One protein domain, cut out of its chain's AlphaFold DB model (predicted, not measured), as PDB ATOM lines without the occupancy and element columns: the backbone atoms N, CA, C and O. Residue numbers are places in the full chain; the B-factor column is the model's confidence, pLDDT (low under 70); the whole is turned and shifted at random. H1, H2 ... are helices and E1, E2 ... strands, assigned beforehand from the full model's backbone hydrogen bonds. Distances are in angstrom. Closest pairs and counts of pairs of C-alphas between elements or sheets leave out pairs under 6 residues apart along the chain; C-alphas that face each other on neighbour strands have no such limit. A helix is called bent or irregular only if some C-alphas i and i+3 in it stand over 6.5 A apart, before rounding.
ATOM      1  N   THR A  75     -17.293 -10.175  45.597       98.50
ATOM      2  CA  THR A  75     -16.050  -9.428  45.390       98.50
ATOM      3  C   THR A  75     -14.888 -10.337  45.756       98.50
ATOM      4  O   THR A  75     -14.832 -10.830  46.877       98.50
ATOM      5  N   TYR A  76     -13.981 -10.589  44.818       98.56
ATOM      6  CA  TYR A  76     -12.742 -11.313  45.080       98.56
ATOM      7  C   TYR A  76     -11.599 -10.325  45.279       98.56
ATOM      8  O   TYR A  76     -11.545  -9.268  44.642       98.56
ATOM      9  N   ILE A  77     -10.663 -10.718  46.131       98.56
ATOM     10  CA  ILE A  77      -9.407 -10.020  46.358       98.56
ATOM     11  C   ILE A  77      -8.297 -11.035  46.136       98.56
ATOM     12  O   ILE A  77      -8.278 -12.087  46.775       98.56
ATOM     13  N   VAL A  78      -7.412 -10.750  45.187       98.62
ATOM     14  CA  VAL A  78      -6.355 -11.678  44.778       98.62
ATOM     15  C   VAL A  78      -4.998 -10.991  44.751       98.62
ATOM     16  O   VAL A  78      -4.918  -9.807  44.413       98.62
ATOM     17  N   ARG A  79      -3.936 -11.740  45.048       98.31
ATOM     18  CA  ARG A  79      -2.553 -11.293  44.867       98.31
ATOM     19  C   ARG A  79      -2.052 -11.659  43.470       98.31
ATOM     20  O   ARG A  79      -2.295 -12.768  42.978       98.31
ATOM     21  N   LEU A  80      -1.374 -10.713  42.830       97.19
ATOM     22  CA  LEU A  80      -0.668 -10.893  41.563       97.19
ATOM     23  C   LEU A  80       0.806 -11.278  41.811       97.19
ATOM     24  O   LEU A  80       1.306 -11.198  42.929       97.19
ATOM     25  N   ASN A  81       1.512 -11.723  40.773       95.38
ATOM     26  CA  ASN A  81       2.905 -12.179  40.854       95.38
ATOM     27  C   ASN A  81       3.884 -11.062  41.250       95.38
ATOM     28  O   ASN A  81       4.918 -11.343  41.844       95.38
ATOM     29  N   ASP A  82       3.540  -9.811  40.948       95.19
ATOM     30  CA  ASP A  82       4.304  -8.610  41.276       95.19
ATOM     31  C   ASP A  82       4.056  -8.113  42.710       95.19
ATOM     32  O   ASP A  82       4.538  -7.048  43.085       95.19
ATOM     33  N   GLY A  83       3.287  -8.865  43.506       96.38
ATOM     34  CA  GLY A  83       2.932  -8.522  44.883       96.38
ATOM     35  C   GLY A  83       1.803  -7.499  45.003       96.38
ATOM     36  O   GLY A  83       1.380  -7.193  46.108       96.38
ATOM     37  N   THR A  84       1.265  -6.970  43.902       97.69
ATOM     38  CA  THR A  84       0.107  -6.071  43.983       97.69
ATOM     39  C   THR A  84      -1.194  -6.845  44.176       97.69
ATOM     40  O   THR A  84      -1.322  -8.030  43.847       97.69
ATOM     41  N   VAL A  85      -2.206  -6.153  44.694       98.25
ATOM     42  CA  VAL A  85      -3.538  -6.709  44.925       98.25
ATOM     43  C   VAL A  85      -4.488  -6.280  43.809       98.25
ATOM     44  O   VAL A  85      -4.556  -5.109  43.428       98.25
ATOM     45  N   LYS A  86      -5.286  -7.225  43.306       97.81
ATOM     46  CA  LYS A  86      -6.444  -6.944  42.454       97.81
ATOM     47  C   LYS A  86      -7.724  -7.186  43.239       97.81
ATOM     48  O   LYS A  86      -8.000  -8.303  43.669       97.81
ATOM     49  N   ILE A  87      -8.547  -6.149  43.323       98.00
ATOM     50  CA  ILE A  87      -9.935  -6.243  43.772       98.00
ATOM     51  C   ILE A  87     -10.820  -6.304  42.527       98.00
ATOM     52  O   ILE A  87     -10.558  -5.618  41.531       98.00
ATOM     53  N   GLY A  88     -11.818  -7.180  42.525       97.38
ATOM     54  CA  GLY A  88     -12.775  -7.231  41.433       97.38
ATOM     55  C   GLY A  88     -14.045  -7.988  41.776       97.38
ATOM     56  O   GLY A  88     -14.144  -8.617  42.822       97.38
ATOM     57  N   THR A  89     -15.024  -7.964  40.871       97.69
ATOM     58  CA  THR A  89     -16.339  -8.564  41.134       97.69
ATOM     59  C   THR A  89     -16.771  -9.657  40.151       97.69
ATOM     60  O   THR A  89     -16.294  -9.750  39.012       97.69
ATOM     61  N   VAL A  90     -17.723 -10.474  40.597       97.19
ATOM     62  CA  VAL A  90     -18.589 -11.339  39.795       97.19
ATOM     63  C   VAL A  90     -20.028 -11.004  40.174       97.19
ATOM     64  O   VAL A  90     -20.430 -11.220  41.309       97.19
ATOM     65  N   THR A  91     -20.825 -10.517  39.224       93.75
ATOM     66  CA  THR A  91     -22.198 -10.015  39.458       93.75
ATOM     67  C   THR A  91     -23.259 -11.106  39.635       93.75
ATOM     68  O   THR A  91     -24.449 -10.817  39.724       93.75
ATOM     69  N   SER A  92     -22.849 -12.374  39.654       93.81
ATOM     70  CA  SER A  92     -23.730 -13.531  39.806       93.81
ATOM     71  C   SER A  92     -23.197 -14.448  40.891       93.81
ATOM     72  O   SER A  92     -21.989 -14.675  40.941       93.81
ATOM     73  N   GLU A  93     -24.087 -15.096  41.631       93.31
ATOM     74  CA  GLU A  93     -23.746 -16.116  42.635       93.31
ATOM     75  C   GLU A  93     -23.503 -17.500  42.009       93.31
ATOM     76  O   GLU A  93     -23.800 -18.540  42.581       93.31
ATOM     77  N   SER A  94     -22.981 -17.521  40.781       97.06
ATOM     78  CA  SER A  94     -22.642 -18.753  40.079       97.06
ATOM     79  C   SER A  94     -21.181 -19.106  40.324       97.06
ATOM     80  O   SER A  94     -20.280 -18.420  39.833       97.06
ATOM     81  N   GLU A  95     -20.946 -20.219  41.010       97.06
ATOM     82  CA  GLU A  95     -19.614 -20.788  41.243       97.06
ATOM     83  C   GLU A  95     -18.805 -20.944  39.948       97.06
ATOM     84  O   GLU A  95     -17.641 -20.551  39.862       97.06
ATOM     85  N   ARG A  96     -19.457 -21.414  38.876       97.44
ATOM     86  CA  ARG A  96     -18.857 -21.516  37.538       97.44
ATOM     87  C   ARG A  96     -18.356 -20.163  37.028       97.44
ATOM     88  O   ARG A  96     -17.313 -20.097  36.370       97.44
ATOM     89  N   ASN A  97     -19.095 -19.085  37.287       97.00
ATOM     90  CA  ASN A  97     -18.682 -17.742  36.893       97.00
ATOM     91  C   ASN A  97     -17.515 -17.238  37.740       97.00
ATOM     92  O   ASN A  97     -16.607 -16.634  37.164       97.00
ATOM     93  N   LEU A  98     -17.500 -17.536  39.042       98.06
ATOM     94  CA  LEU A  98     -16.377 -17.229  39.925       98.06
ATOM     95  C   LEU A  98     -15.099 -17.949  39.483       98.06
ATOM     96  O   LEU A  98     -14.113 -17.284  39.166       98.06
ATOM     97  N   ALA A  99     -15.146 -19.271  39.306       97.81
ATOM     98  CA  ALA A  99     -14.010 -20.068  38.834       97.81
ATOM     99  C   ALA A  99     -13.464 -19.554  37.490       97.81
ATOM    100  O   ALA A  99     -12.262 -19.354  37.293       97.81
ATOM    101  N   ARG A 100     -14.366 -19.276  36.538       97.38
ATOM    102  CA  ARG A 100     -13.996 -18.709  35.236       97.38
ATOM    103  C   ARG A 100     -13.373 -17.322  35.375       97.38
ATOM    104  O   ARG A 100     -12.481 -16.989  34.593       97.38
ATOM    105  N   ARG A 101     -13.849 -16.500  36.313       97.75
ATOM    106  CA  ARG A 101     -13.314 -15.158  36.532       97.75
ATOM    107  C   ARG A 101     -11.907 -15.215  37.112       97.75
ATOM    108  O   ARG A 101     -11.046 -14.566  36.530       97.75
ATOM    109  N   LEU A 102     -11.654 -16.020  38.143       97.69
ATOM    110  CA  LEU A 102     -10.320 -16.170  38.743       97.69
ATOM    111  C   LEU A 102      -9.266 -16.572  37.695       97.69
ATOM    112  O   LEU A 102      -8.227 -15.926  37.566       97.69
ATOM    113  N   ARG A 103      -9.593 -17.533  36.819       96.44
ATOM    114  CA  ARG A 103      -8.726 -17.915  35.685       96.44
ATOM    115  C   ARG A 103      -8.497 -16.777  34.688       96.44
ATOM    116  O   ARG A 103      -7.401 -16.626  34.152       96.44
ATOM    117  N   ARG A 104      -9.530 -15.981  34.393       96.19
ATOM    118  CA  ARG A 104      -9.411 -14.821  33.491       96.19
ATOM    119  C   ARG A 104      -8.553 -13.717  34.095       96.19
ATOM    120  O   ARG A 104      -7.851 -13.060  33.337       96.19
ATOM    121  N   VAL A 105      -8.604 -13.519  35.413       95.75
ATOM    122  CA  VAL A 105      -7.756 -12.530  36.087       95.75
ATOM    123  C   VAL A 105      -6.288 -12.911  35.926       95.75
ATOM    124  O   VAL A 105      -5.519 -12.074  35.473       95.75
ATOM    125  N   GLY A 106      -5.925 -14.182  36.139       94.06
ATOM    126  CA  GLY A 106      -4.561 -14.657  35.875       94.06
ATOM    127  C   GLY A 106      -4.092 -14.368  34.443       94.06
ATOM    128  O   GLY A 106      -3.033 -13.791  34.223       94.06
ATOM    129  N   LYS A 107      -4.934 -14.654  33.443       93.56
ATOM    130  CA  LYS A 107      -4.606 -14.383  32.031       93.56
ATOM    131  C   LYS A 107      -4.469 -12.900  31.691       93.56
ATOM    132  O   LYS A 107      -3.597 -12.543  30.914       93.56
ATOM    133  N   ALA A 108      -5.358 -12.056  32.208       91.81
ATOM    134  CA  ALA A 108      -5.416 -10.650  31.816       91.81
ATOM    135  C   ALA A 108      -4.474  -9.752  32.630       91.81
ATOM    136  O   ALA A 108      -4.027  -8.732  32.118       91.81
ATOM    137  N   TYR A 109      -4.183 -10.117  33.881       91.31
ATOM    138  CA  TYR A 109      -3.466  -9.256  34.824       91.31
ATOM    139  C   TYR A 109      -2.159  -9.863  35.334       91.31
ATOM    140  O   TYR A 109      -1.380  -9.125  35.928       91.31
ATOM    141  N   ASN A 110      -1.920 -11.159  35.114       92.81
ATOM    142  CA  ASN A 110      -0.841 -11.909  35.755       92.81
ATOM    143  C   ASN A 110      -0.058 -12.789  34.766       92.81
ATOM    144  O   ASN A 110       0.405 -13.860  35.134       92.81
ATOM    145  N   GLU A 111       0.003 -12.402  33.487       91.44
ATOM    146  CA  GLU A 111       0.791 -13.109  32.455       91.44
ATOM    147  C   GLU A 111       0.419 -14.596  32.293       91.44
ATOM    148  O   GLU A 111       1.221 -15.434  31.897       91.44
ATOM    149  N   GLY A 112      -0.831 -14.951  32.606       91.19
ATOM    150  CA  GLY A 112      -1.291 -16.341  32.585       91.19
ATOM    151  C   GLY A 112      -0.974 -17.129  33.855       91.19
ATOM    152  O   GLY A 112      -1.531 -18.216  34.022       91.19
ATOM    153  N   ILE A 113      -0.183 -16.576  34.775       92.94
ATOM    154  CA  ILE A 113       0.105 -17.171  36.078       92.94
ATOM    155  C   ILE A 113      -1.176 -17.153  36.930       92.94
ATOM    156  O   ILE A 113      -1.855 -16.121  37.032       92.94
ATOM    157  N   PRO A 114      -1.557 -18.277  37.559       95.00
ATOM    158  CA  PRO A 114      -2.679 -18.307  38.489       95.00
ATOM    159  C   PRO A 114      -2.502 -17.315  39.643       95.00
ATOM    160  O   PRO A 114      -1.440 -17.243  40.258       95.00
ATOM    161  N   VAL A 115      -3.561 -16.572  39.954       97.62
ATOM    162  CA  VAL A 115      -3.587 -15.637  41.090       97.62
ATOM    163  C   VAL A 115      -3.870 -16.365  42.401       97.62
ATOM    164  O   VAL A 115      -4.595 -17.360  42.390       97.62
ATOM    165  N   GLU A 116      -3.329 -15.860  43.507       98.19
ATOM    166  CA  GLU A 116      -3.634 -16.318  44.872       98.19
ATOM    167  C   GLU A 116      -4.903 -15.617  45.369       98.19
ATOM    168  O   GLU A 116      -4.988 -14.391  45.287       98.19
ATOM    169  N   VAL A 117      -5.891 -16.361  45.868       98.50
ATOM    170  CA  VAL A 117      -7.102 -15.766  46.452       98.50
ATOM    171  C   VAL A 117      -6.856 -15.418  47.914       98.50
ATOM    172  O   VAL A 117      -6.691 -16.301  48.747       98.50
ATOM    173  N   LEU A 118      -6.882 -14.123  48.231       98.56
ATOM    174  CA  LEU A 118      -6.665 -13.627  49.589       98.56
ATOM    175  C   LEU A 118      -7.974 -13.496  50.374       98.56
ATOM    176  O   LEU A 118      -8.025 -13.813  51.558       98.56
ATOM    177  N   ALA A 119      -9.035 -13.024  49.714       98.62
ATOM    178  CA  ALA A 119     -10.360 -12.902  50.312       98.62
ATOM    179  C   ALA A 119     -11.472 -13.035  49.266       98.62
ATOM    180  O   ALA A 119     -11.290 -12.764  48.072       98.62
ATOM    181  N   LEU A 120     -12.656 -13.416  49.739       98.50
ATOM    182  CA  LEU A 120     -13.874 -13.482  48.945       98.50
ATOM    183  C   LEU A 120     -15.030 -12.959  49.789       98.50
ATOM    184  O   LEU A 120     -15.396 -13.572  50.780       98.50
ATOM    185  N   LEU A 121     -15.620 -11.843  49.384       98.06
ATOM    186  CA  LEU A 121     -16.689 -11.178  50.117       98.06
ATOM    187  C   LEU A 121     -18.009 -11.333  49.371       98.06
ATOM    188  O   LEU A 121     -18.061 -11.214  48.140       98.06
ATOM    189  N   LYS A 122     -19.109 -11.503  50.105       96.94
ATOM    190  CA  LYS A 122     -20.444 -11.330  49.530       96.94
ATOM    191  C   LYS A 122     -20.679  -9.861  49.183       96.94
ATOM    192  O   LYS A 122     -20.300  -8.970  49.937       96.94
ATOM    193  N   GLY A 123     -21.345  -9.602  48.058       94.12
ATOM    194  CA  GLY A 123     -21.842  -8.260  47.750       94.12
ATOM    195  C   GLY A 123     -21.442  -7.670  46.401       94.12
ATOM    196  O   GLY A 123     -21.485  -6.446  46.249       94.12
ATOM    197  N   GLY A 124     -21.098  -8.507  45.419       96.00
ATOM    198  CA  GLY A 124     -21.052  -8.124  44.006       96.00
ATOM    199  C   GLY A 124     -20.343  -6.797  43.730       96.00
ATOM    200  O   GLY A 124     -19.255  -6.541  44.235       96.00
ATOM    201  N   ARG A 125     -20.949  -5.959  42.891       95.06
ATOM    202  CA  ARG A 125     -20.377  -4.679  42.464       95.06
ATOM    203  C   ARG A 125     -20.345  -3.632  43.579       95.06
ATOM    204  O   ARG A 125     -19.415  -2.841  43.653       95.06
ATOM    205  N   SER A 126     -21.346  -3.608  44.452       95.06
ATOM    206  CA  SER A 126     -21.380  -2.658  45.571       95.06
ATOM    207  C   SER A 126     -20.239  -2.860  46.569       95.06
ATOM    208  O   SER A 126     -19.685  -1.887  47.064       95.06
ATOM    209  N   MET A 127     -19.875  -4.114  46.859       95.94
ATOM    210  CA  MET A 127     -18.781  -4.417  47.783       95.94
ATOM    211  C   MET A 127     -17.420  -4.088  47.155       95.94
ATOM    212  O   MET A 127     -16.544  -3.555  47.830       95.94
ATOM    213  N   GLU A 128     -17.268  -4.302  45.846       96.50
ATOM    214  CA  GLU A 128     -16.097  -3.846  45.090       96.50
ATOM    215  C   GLU A 128     -15.953  -2.319  45.171       96.50
ATOM    216  O   GLU A 128     -14.891  -1.835  45.549       96.50
ATOM    217  N   LEU A 129     -17.028  -1.563  44.906       94.94
ATOM    218  CA  LEU A 129     -17.030  -0.096  45.003       94.94
ATOM    219  C   LEU A 129     -16.647   0.399  46.403       94.94
ATOM    220  O   LEU A 129     -15.861   1.339  46.530       94.94
ATOM    221  N   LYS A 130     -17.165  -0.252  47.452       93.69
ATOM    222  CA  LYS A 130     -16.787   0.027  48.842       93.69
ATOM    223  C   LYS A 130     -15.286  -0.140  49.060       93.69
ATOM    224  O   LYS A 130     -14.625   0.783  49.534       93.69
ATOM    225  N   ALA A 131     -14.755  -1.311  48.709       95.25
ATOM    226  CA  ALA A 131     -13.346  -1.632  48.900       95.25
ATOM    227  C   ALA A 131     -12.444  -0.691  48.084       95.25
ATOM    228  O   ALA A 131     -11.460  -0.166  48.597       95.25
ATOM    229  N   HIS A 132     -12.827  -0.399  46.841       94.81
ATOM    230  CA  HIS A 132     -12.138   0.549  45.971       94.81
ATOM    231  C   HIS A 132     -12.094   1.962  46.554       94.81
ATOM    232  O   HIS A 132     -11.057   2.620  46.451       94.81
ATOM    233  N   GLY A 133     -13.194   2.430  47.152       91.50
ATOM    234  CA  GLY A 133     -13.263   3.731  47.814       91.50
ATOM    235  C   GLY A 133     -12.381   3.799  49.061       91.50
ATOM    236  O   GLY A 133     -11.635   4.762  49.228       91.50
ATOM    237  N   MET A 134     -12.415   2.753  49.894       93.31
ATOM    238  CA  MET A 134     -11.604   2.641  51.113       93.31
ATOM    239  C   MET A 134     -10.101   2.648  50.812       93.31
ATOM    240  O   MET A 134      -9.346   3.380  51.446       93.31
ATOM    241  N   TRP A 135      -9.678   1.888  49.801       95.44
ATOM    242  CA  TRP A 135      -8.266   1.693  49.457       95.44
ATOM    243  C   TRP A 135      -7.800   2.536  48.271       95.44
ATOM    244  O   TRP A 135      -6.726   2.304  47.715       95.44
ATOM    245  N   ARG A 136      -8.579   3.552  47.882       93.88
ATOM    246  CA  ARG A 136      -8.245   4.464  46.781       93.88
ATOM    247  C   ARG A 136      -6.837   5.068  46.882       93.88
ATOM    248  O   ARG A 136      -6.194   5.128  45.837       93.88
ATOM    249  N   PRO A 137      -6.321   5.476  48.062       95.38
ATOM    250  CA  PRO A 137      -4.961   6.014  48.164       95.38
ATOM    251  C   PRO A 137      -3.856   5.040  47.730       95.38
ATOM    252  O   PRO A 137      -2.779   5.483  47.347       95.38
ATOM    253  N   LEU A 138      -4.115   3.728  47.763       96.75
ATOM    254  CA  LEU A 138      -3.158   2.687  47.368       96.75
ATOM    255  C   LEU A 138      -3.286   2.281  45.895       96.75
ATOM    256  O   LEU A 138      -2.560   1.398  45.434       96.75
ATOM    257  N   ARG A 139      -4.238   2.868  45.164       95.19
ATOM    258  CA  ARG A 139      -4.571   2.469  43.799       95.19
ATOM    259  C   ARG A 139      -3.467   2.857  42.820       95.19
ATOM    260  O   ARG A 139      -3.039   4.005  42.768       95.19
ATOM    261  N   VAL A 140      -3.098   1.909  41.969       93.50
ATOM    262  CA  VAL A 140      -2.168   2.082  40.855       93.50
ATOM    263  C   VAL A 140      -2.864   1.646  39.571       93.50
ATOM    264  O   VAL A 140      -3.390   0.537  39.484       93.50
ATOM    265  N   THR A 141      -2.855   2.502  38.552       88.38
ATOM    266  CA  THR A 141      -3.444   2.199  37.239       88.38
ATOM    267  C   THR A 141      -2.338   2.076  36.206       88.38
ATOM    268  O   THR A 141      -1.570   3.012  36.006       88.38
ATOM    269  N   ASN A 142      -2.263   0.934  35.520       85.12
ATOM    270  CA  ASN A 142      -1.304   0.719  34.435       85.12
ATOM    271  C   ASN A 142      -1.990   0.167  33.169       85.12
ATOM    272  O   ASN A 142      -3.219   0.136  33.059       85.12
ATOM    273  N   LYS A 143      -1.194  -0.250  32.175       81.38
ATOM    274  CA  LYS A 143      -1.702  -0.827  30.914       81.38
ATOM    275  C   LYS A 143      -2.537  -2.098  31.113       81.38
ATOM    276  O   LYS A 143      -3.438  -2.361  30.326       81.38
ATOM    277  N   ASN A 144      -2.268  -2.849  32.179       83.25
ATOM    278  CA  ASN A 144      -2.985  -4.070  32.525       83.25
ATOM    279  C   ASN A 144      -4.202  -3.784  33.412       83.25
ATOM    280  O   ASN A 144      -4.874  -4.723  33.809       83.25
ATOM    281  N   GLY A 145      -4.505  -2.519  33.718       87.06
ATOM    282  CA  GLY A 145      -5.664  -2.101  34.500       87.06
ATOM    283  C   GLY A 145      -5.319  -1.655  35.918       87.06
ATOM    284  O   GLY A 145      -4.178  -1.336  36.243       87.06
ATOM    285  N   GLU A 146      -6.353  -1.579  36.744       92.94
ATOM    286  CA  GLU A 146      -6.279  -1.072  38.113       92.94
ATOM    287  C   GLU A 146      -5.832  -2.150  39.107       92.94
ATOM    288  O   GLU A 146      -6.355  -3.268  39.081       92.94
ATOM    289  N   ARG A 147      -4.904  -1.788  39.995       96.00
ATOM    290  CA  ARG A 147      -4.300  -2.604  41.056       96.00
ATOM    291  C   ARG A 147      -4.154  -1.768  42.332       96.00
ATOM    292  O   ARG A 147      -4.371  -0.559  42.305       96.00
ATOM    293  N   PHE A 148      -3.763  -2.400  43.431       97.81
ATOM    294  CA  PHE A 148      -3.512  -1.747  44.714       97.81
ATOM    295  C   PHE A 148      -2.149  -2.180  45.251       97.81
ATOM    296  O   PHE A 148      -1.830  -3.369  45.226       97.81
ATOM    297  N   ASN A 149      -1.350  -1.222  45.720       98.00
ATOM    298  CA  ASN A 149      -0.098  -1.529  46.401       98.00
ATOM    299  C   ASN A 149      -0.388  -2.285  47.699       98.00
ATOM    300  O   ASN A 149      -1.270  -1.896  48.470       98.00
ATOM    301  N   GLU A 150       0.365  -3.353  47.935       97.00
ATOM    302  CA  GLU A 150       0.282  -4.101  49.182       97.00
ATOM    303  C   GLU A 150       0.839  -3.247  50.331       97.00
ATOM    304  O   GLU A 150       1.943  -2.710  50.253       97.00
ATOM    305  N   THR A 151       0.046  -3.097  51.391       97.94
ATOM    306  CA  THR A 151       0.434  -2.432  52.642       97.94
ATOM    307  C   THR A 151      -0.010  -3.297  53.819       97.94
ATOM    308  O   THR A 151      -0.978  -4.054  53.671       97.94
ATOM    309  N   PRO A 152       0.651  -3.209  54.989       98.31
ATOM    310  CA  PRO A 152       0.232  -3.952  56.175       98.31
ATOM    311  C   PRO A 152      -1.239  -3.721  56.539       98.31
ATOM    312  O   PRO A 152      -1.942  -4.670  56.880       98.31
ATOM    313  N   GLU A 153      -1.728  -2.488  56.405       98.31
ATOM    314  CA  GLU A 153      -3.105  -2.104  56.712       98.31
ATOM    315  C   GLU A 153      -4.105  -2.770  55.762       98.31
ATOM    316  O   GLU A 153      -5.108  -3.328  56.209       98.31
ATOM    317  N   LEU A 154      -3.816  -2.760  54.454       98.19
ATOM    318  CA  LEU A 154      -4.647  -3.442  53.463       98.19
ATOM    319  C   LEU A 154      -4.672  -4.952  53.720       98.19
ATOM    320  O   LEU A 154      -5.739  -5.559  53.688       98.19
ATOM    321  N   MET A 155      -3.521  -5.562  54.002       98.50
ATOM    322  CA  MET A 155      -3.433  -7.006  54.222       98.50
ATOM    323  C   MET A 155      -4.118  -7.455  55.511       98.50
ATOM    324  O   MET A 155      -4.789  -8.486  55.502       98.50
ATOM    325  N   ALA A 156      -4.006  -6.674  56.588       98.38
ATOM    326  CA  ALA A 156      -4.744  -6.921  57.823       98.38
ATOM    327  C   ALA A 156      -6.256  -6.876  57.570       98.38
ATOM    328  O   ALA A 156      -6.967  -7.822  57.908       98.38
ATOM    329  N   TRP A 157      -6.734  -5.841  56.874       98.06
ATOM    330  CA  TRP A 157      -8.146  -5.733  56.523       98.06
ATOM    331  C   TRP A 157      -8.627  -6.896  55.648       98.06
ATOM    332  O   TRP A 157      -9.693  -7.445  55.916       98.06
ATOM    333  N   ILE A 158      -7.853  -7.301  54.632       98.31
ATOM    334  CA  ILE A 158      -8.168  -8.455  53.772       98.31
ATOM    335  C   ILE A 158      -8.285  -9.735  54.610       98.31
ATOM    336  O   ILE A 158      -9.246 -10.487  54.439       98.31
ATOM    337  N   ALA A 159      -7.341  -9.969  55.527       98.06
ATOM    338  CA  ALA A 159      -7.337 -11.145  56.392       98.06
ATOM    339  C   ALA A 159      -8.576 -11.205  57.300       98.06
ATOM    340  O   ALA A 159      -9.137 -12.283  57.493       98.06
ATOM    341  N   GLU A 160      -9.048 -10.058  57.797       98.19
ATOM    342  CA  GLU A 160     -10.285  -9.963  58.584       98.19
ATOM    343  C   GLU A 160     -11.543 -10.330  57.781       98.19
ATOM    344  O   GLU A 160     -12.517 -10.807  58.363       98.19
ATOM    345  N   GLN A 161     -11.547 -10.133  56.455       97.69
ATOM    346  CA  GLN A 161     -12.709 -10.473  55.620       97.69
ATOM    347  C   GLN A 161     -12.845 -11.984  55.401       97.69
ATOM    348  O   GLN A 161     -13.957 -12.510  55.352       97.69
ATOM    349  N   GLY A 162     -11.715 -12.678  55.242       97.56
ATOM    350  CA  GLY A 162     -11.668 -14.113  54.979       97.56
ATOM    351  C   GLY A 162     -12.325 -14.541  53.657       97.56
ATOM    352  O   GLY A 162     -12.434 -13.780  52.691       97.56
ATOM    353  N   ILE A 163     -12.736 -15.809  53.604       98.44
ATOM    354  CA  ILE A 163     -13.404 -16.420  52.448       98.44
ATOM    355  C   ILE A 163     -14.867 -16.678  52.798       98.44
ATOM    356  O   ILE A 163     -15.163 -17.492  53.673       98.44
ATOM    357  N   ASP A 164     -15.778 -16.021  52.080       98.00
ATOM    358  CA  ASP A 164     -17.213 -16.245  52.218       98.00
ATOM    359  C   ASP A 164     -17.550 -17.737  52.015       98.00
ATOM    360  O   ASP A 164     -17.191 -18.315  50.976       98.00
ATOM    361  N   PRO A 165     -18.263 -18.377  52.965       98.19
ATOM    362  CA  PRO A 165     -18.544 -19.809  52.909       98.19
ATOM    363  C   PRO A 165     -19.250 -20.262  51.627       98.19
ATOM    364  O   PRO A 165     -19.010 -21.378  51.173       98.19
ATOM    365  N   SER A 166     -20.073 -19.406  51.006       97.38
ATOM    366  CA  SER A 166     -20.813 -19.752  49.783       97.38
ATOM    367  C   SER A 166     -19.936 -19.869  48.534       97.38
ATOM    368  O   SER A 166     -20.401 -20.377  47.521       97.38
ATOM    369  N   GLY A 167     -18.684 -19.402  48.581       96.88
ATOM    370  CA  GLY A 167     -17.714 -19.561  47.495       96.88
ATOM    371  C   GLY A 167     -16.483 -20.385  47.874       96.88
ATOM    372  O   GLY A 167     -15.579 -20.528  47.050       96.88
ATOM    373  N   LYS A 168     -16.433 -20.932  49.095       97.94
ATOM    374  CA  LYS A 168     -15.248 -21.607  49.640       97.94
ATOM    375  C   LYS A 168     -14.778 -22.781  48.778       97.94
ATOM    376  O   LYS A 168     -13.605 -22.825  48.423       97.94
ATOM    377  N   ALA A 169     -15.692 -23.654  48.352       98.12
ATOM    378  CA  ALA A 169     -15.355 -24.807  47.510       98.12
ATOM    379  C   ALA A 169     -14.704 -24.399  46.173       98.12
ATOM    380  O   ALA A 169     -13.806 -25.069  45.671       98.12
ATOM    381  N   VAL A 170     -15.121 -23.262  45.601       98.19
ATOM    382  CA  VAL A 170     -14.534 -22.727  44.362       98.19
ATOM    383  C   VAL A 170     -13.116 -22.219  44.591       98.19
ATOM    384  O   VAL A 170     -12.262 -22.400  43.725       98.19
ATOM    385  N   VAL A 171     -12.877 -21.569  45.732       98.19
ATOM    386  CA  VAL A 171     -11.550 -21.073  46.111       98.19
ATOM    387  C   VAL A 171     -10.600 -22.239  46.361       98.19
ATOM    388  O   VAL A 171      -9.514 -22.246  45.795       98.19
ATOM    389  N   GLU A 172     -11.027 -23.259  47.104       98.50
ATOM    390  CA  GLU A 172     -10.227 -24.466  47.360       98.50
ATOM    391  C   GLU A 172      -9.844 -25.172  46.052       98.50
ATOM    392  O   GLU A 172      -8.662 -25.386  45.785       98.50
ATOM    393  N   ALA A 173     -10.814 -25.413  45.163       98.19
ATOM    394  CA  ALA A 173     -10.549 -26.004  43.851       98.19
ATOM    395  C   ALA A 173      -9.635 -25.128  42.967       98.19
ATOM    396  O   ALA A 173      -8.882 -25.636  42.130       98.19
ATOM    397  N   HIS A 174      -9.707 -23.800  43.108       97.75
ATOM    398  CA  HIS A 174      -8.809 -22.879  42.409       97.75
ATOM    399  C   HIS A 174      -7.387 -22.937  42.970       97.75
ATOM    400  O   HIS A 174      -6.450 -22.952  42.175       97.75
ATOM    401  N   GLU A 175      -7.211 -23.009  44.289       97.94
ATOM    402  CA  GLU A 175      -5.890 -23.121  44.918       97.94
ATOM    403  C   GLU A 175      -5.222 -24.470  44.619       97.94
ATOM    404  O   GLU A 175      -4.031 -24.506  44.311       97.94
ATOM    405  N   GLU A 176      -5.982 -25.569  44.582       97.88
ATOM    406  CA  GLU A 176      -5.486 -26.865  44.101       97.88
ATOM    407  C   GLU A 176      -5.017 -26.782  42.643       97.88
ATOM    408  O   GLU A 176      -3.900 -27.189  42.306       97.88
ATOM    409  N   TRP A 177      -5.846 -26.199  41.770       96.38
ATOM    410  CA  TRP A 177      -5.488 -25.980  40.368       96.38
ATOM    411  C   TRP A 177      -4.251 -25.086  40.224       96.38
ATOM    412  O   TRP A 177      -3.380 -25.375  39.402       96.38
ATOM    413  N   ARG A 178      -4.151 -24.015  41.018       96.00
ATOM    414  CA  ARG A 178      -2.999 -23.109  41.051       96.00
ATOM    415  C   ARG A 178      -1.734 -23.847  41.475       96.00
ATOM    416  O   ARG A 178      -0.729 -23.734  40.778       96.00
ATOM    417  N   ALA A 179      -1.787 -24.617  42.560       96.56
ATOM    418  CA  ALA A 179      -0.656 -25.408  43.033       96.56
ATOM    419  C   ALA A 179      -0.173 -26.387  41.953       96.56
ATOM    420  O   ALA A 179       1.027 -26.499  41.718       96.56
ATOM    421  N   GLU A 180      -1.097 -27.037  41.245       96.31
ATOM    422  CA  GLU A 180      -0.774 -27.913  40.118       96.31
ATOM    423  C   GLU A 180      -0.111 -27.154  38.958       96.31
ATOM    424  O   GLU A 180       0.907 -27.599  38.434       96.31
ATOM    425  N   GLN A 181      -0.627 -25.984  38.564       93.31
ATOM    426  CA  GLN A 181       0.002 -25.177  37.507       93.31
ATOM    427  C   GLN A 181       1.416 -24.718  37.875       93.31
ATOM    428  O   GLN A 181       2.274 -24.682  37.000       93.31
ATOM    429  N   LEU A 182       1.668 -24.383  39.143       92.12
ATOM    430  CA  LEU A 182       2.985 -23.936  39.606       92.12
ATOM    431  C   LEU A 182       4.019 -25.069  39.673       92.12
ATOM    432  O   LEU A 182       5.214 -24.800  39.608       92.12
ATOM    433  N   ARG A 183       3.581 -26.332  39.781       94.31
ATOM    434  CA  ARG A 183       4.471 -27.506  39.718       94.31
ATOM    435  C   ARG A 183       4.837 -27.908  38.298       94.31
ATOM    436  O   ARG A 183       5.809 -28.638  38.112       94.31
ATOM    437  N   ARG A 184       4.042 -27.505  37.301       90.88
ATOM    438  CA  ARG A 184       4.321 -27.869  35.913       90.88
ATOM    439  C   ARG A 184       5.645 -27.232  35.503       90.88
ATOM    440  O   ARG A 184       5.790 -26.021  35.673       90.88
TER     441      ARG A 184
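This is residues 75 to 184 of the 196 residues of an uncharacterized protein of Streptomyces sp. CAI-85 (UniProt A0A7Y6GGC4). A small, strongly twisted sheet of three strands, E1, E2 and E3, makes the core, with two helices packed over each face: H1 and H4 on one, H2 and H3 on the other. A small hairpin, E4 and E5, sits by the edge strand E2, away from H4. The printed part has 110 residues with four named helices and five named strands, in the order E1 E2 H1 E3 H2 E4 E5 H3 H4. The core sheet runs E2 - E1 - E3, all antiparallel, and the class is mixed, helices and strands. The whole is compact, with a radius of gyration of the C-alphas of 13.1 A and spans of 36 by 28 by 23 A.

E1, residues 75 to 79, begins at C-alpha 75, (-16.050, -9.428, 45.390). E2 is residues 85 to 90, 16.6 A long, and H1 is residues 95 to 109, 20.9 A. E3, residues 116 to 122, spans 18.1 A, and H2, residues 124 to 134, spans 16.0 A. E4 is residues 139 to 142 and E5 residues 145 to 148. H3 is residues 152 to 161. H4, residues 165 to 183, spans 27.6 A, is irregular, with C-alphas 166 and 169 7.8 A apart, and ends at C-alpha 183, (4.471, -27.506, 39.718).

E1 and E2 form a hairpin, with N 78 and O 86 2.9 A apart, within hydrogen-bond range. E3 is the other antiparallel neighbour of E1, with N 77 and O 119 at 2.9 A. E2, H1 and E3 make a split strand-helix-strand unit, two strands running the same way with E1 between them, and its crossover is right-handed. The helices form three layers with the sheet, helices on both its faces. H1 is on it at a height of 8.6 A. H4, on the same face, runs along the strands over E3, at 13 degrees on the local plane. H1 and H4 touch, H4 with residues 167 to 174 alone, at a steep tilt of 43 degrees, the same way; their closest C-alphas, Ala 99 and Val 170, are 6.2 A apart. On the opposite face, H2 at a height of 8.3 A and H3 at 9.6 A are apart. The hairpin E4 and E5 has N 140 and O 147 at 2.8 A; the closest C-alphas of E2 and E5, Val 85 and Phe 148, are 5.0 A apart. In H1, H2 and H3 every O i to N i+4 pair is within hydrogen-bond range; in H4, 13 of 15 are.

The two C-alphas farthest apart, those of Gly 133 and Arg 184, are 38.1 A apart. The printed part has no cut and no long link; the link from H1 to E3 is short, the others tight. Mean pLDDT of the printed part is 95.9, and no printed residue is under 70.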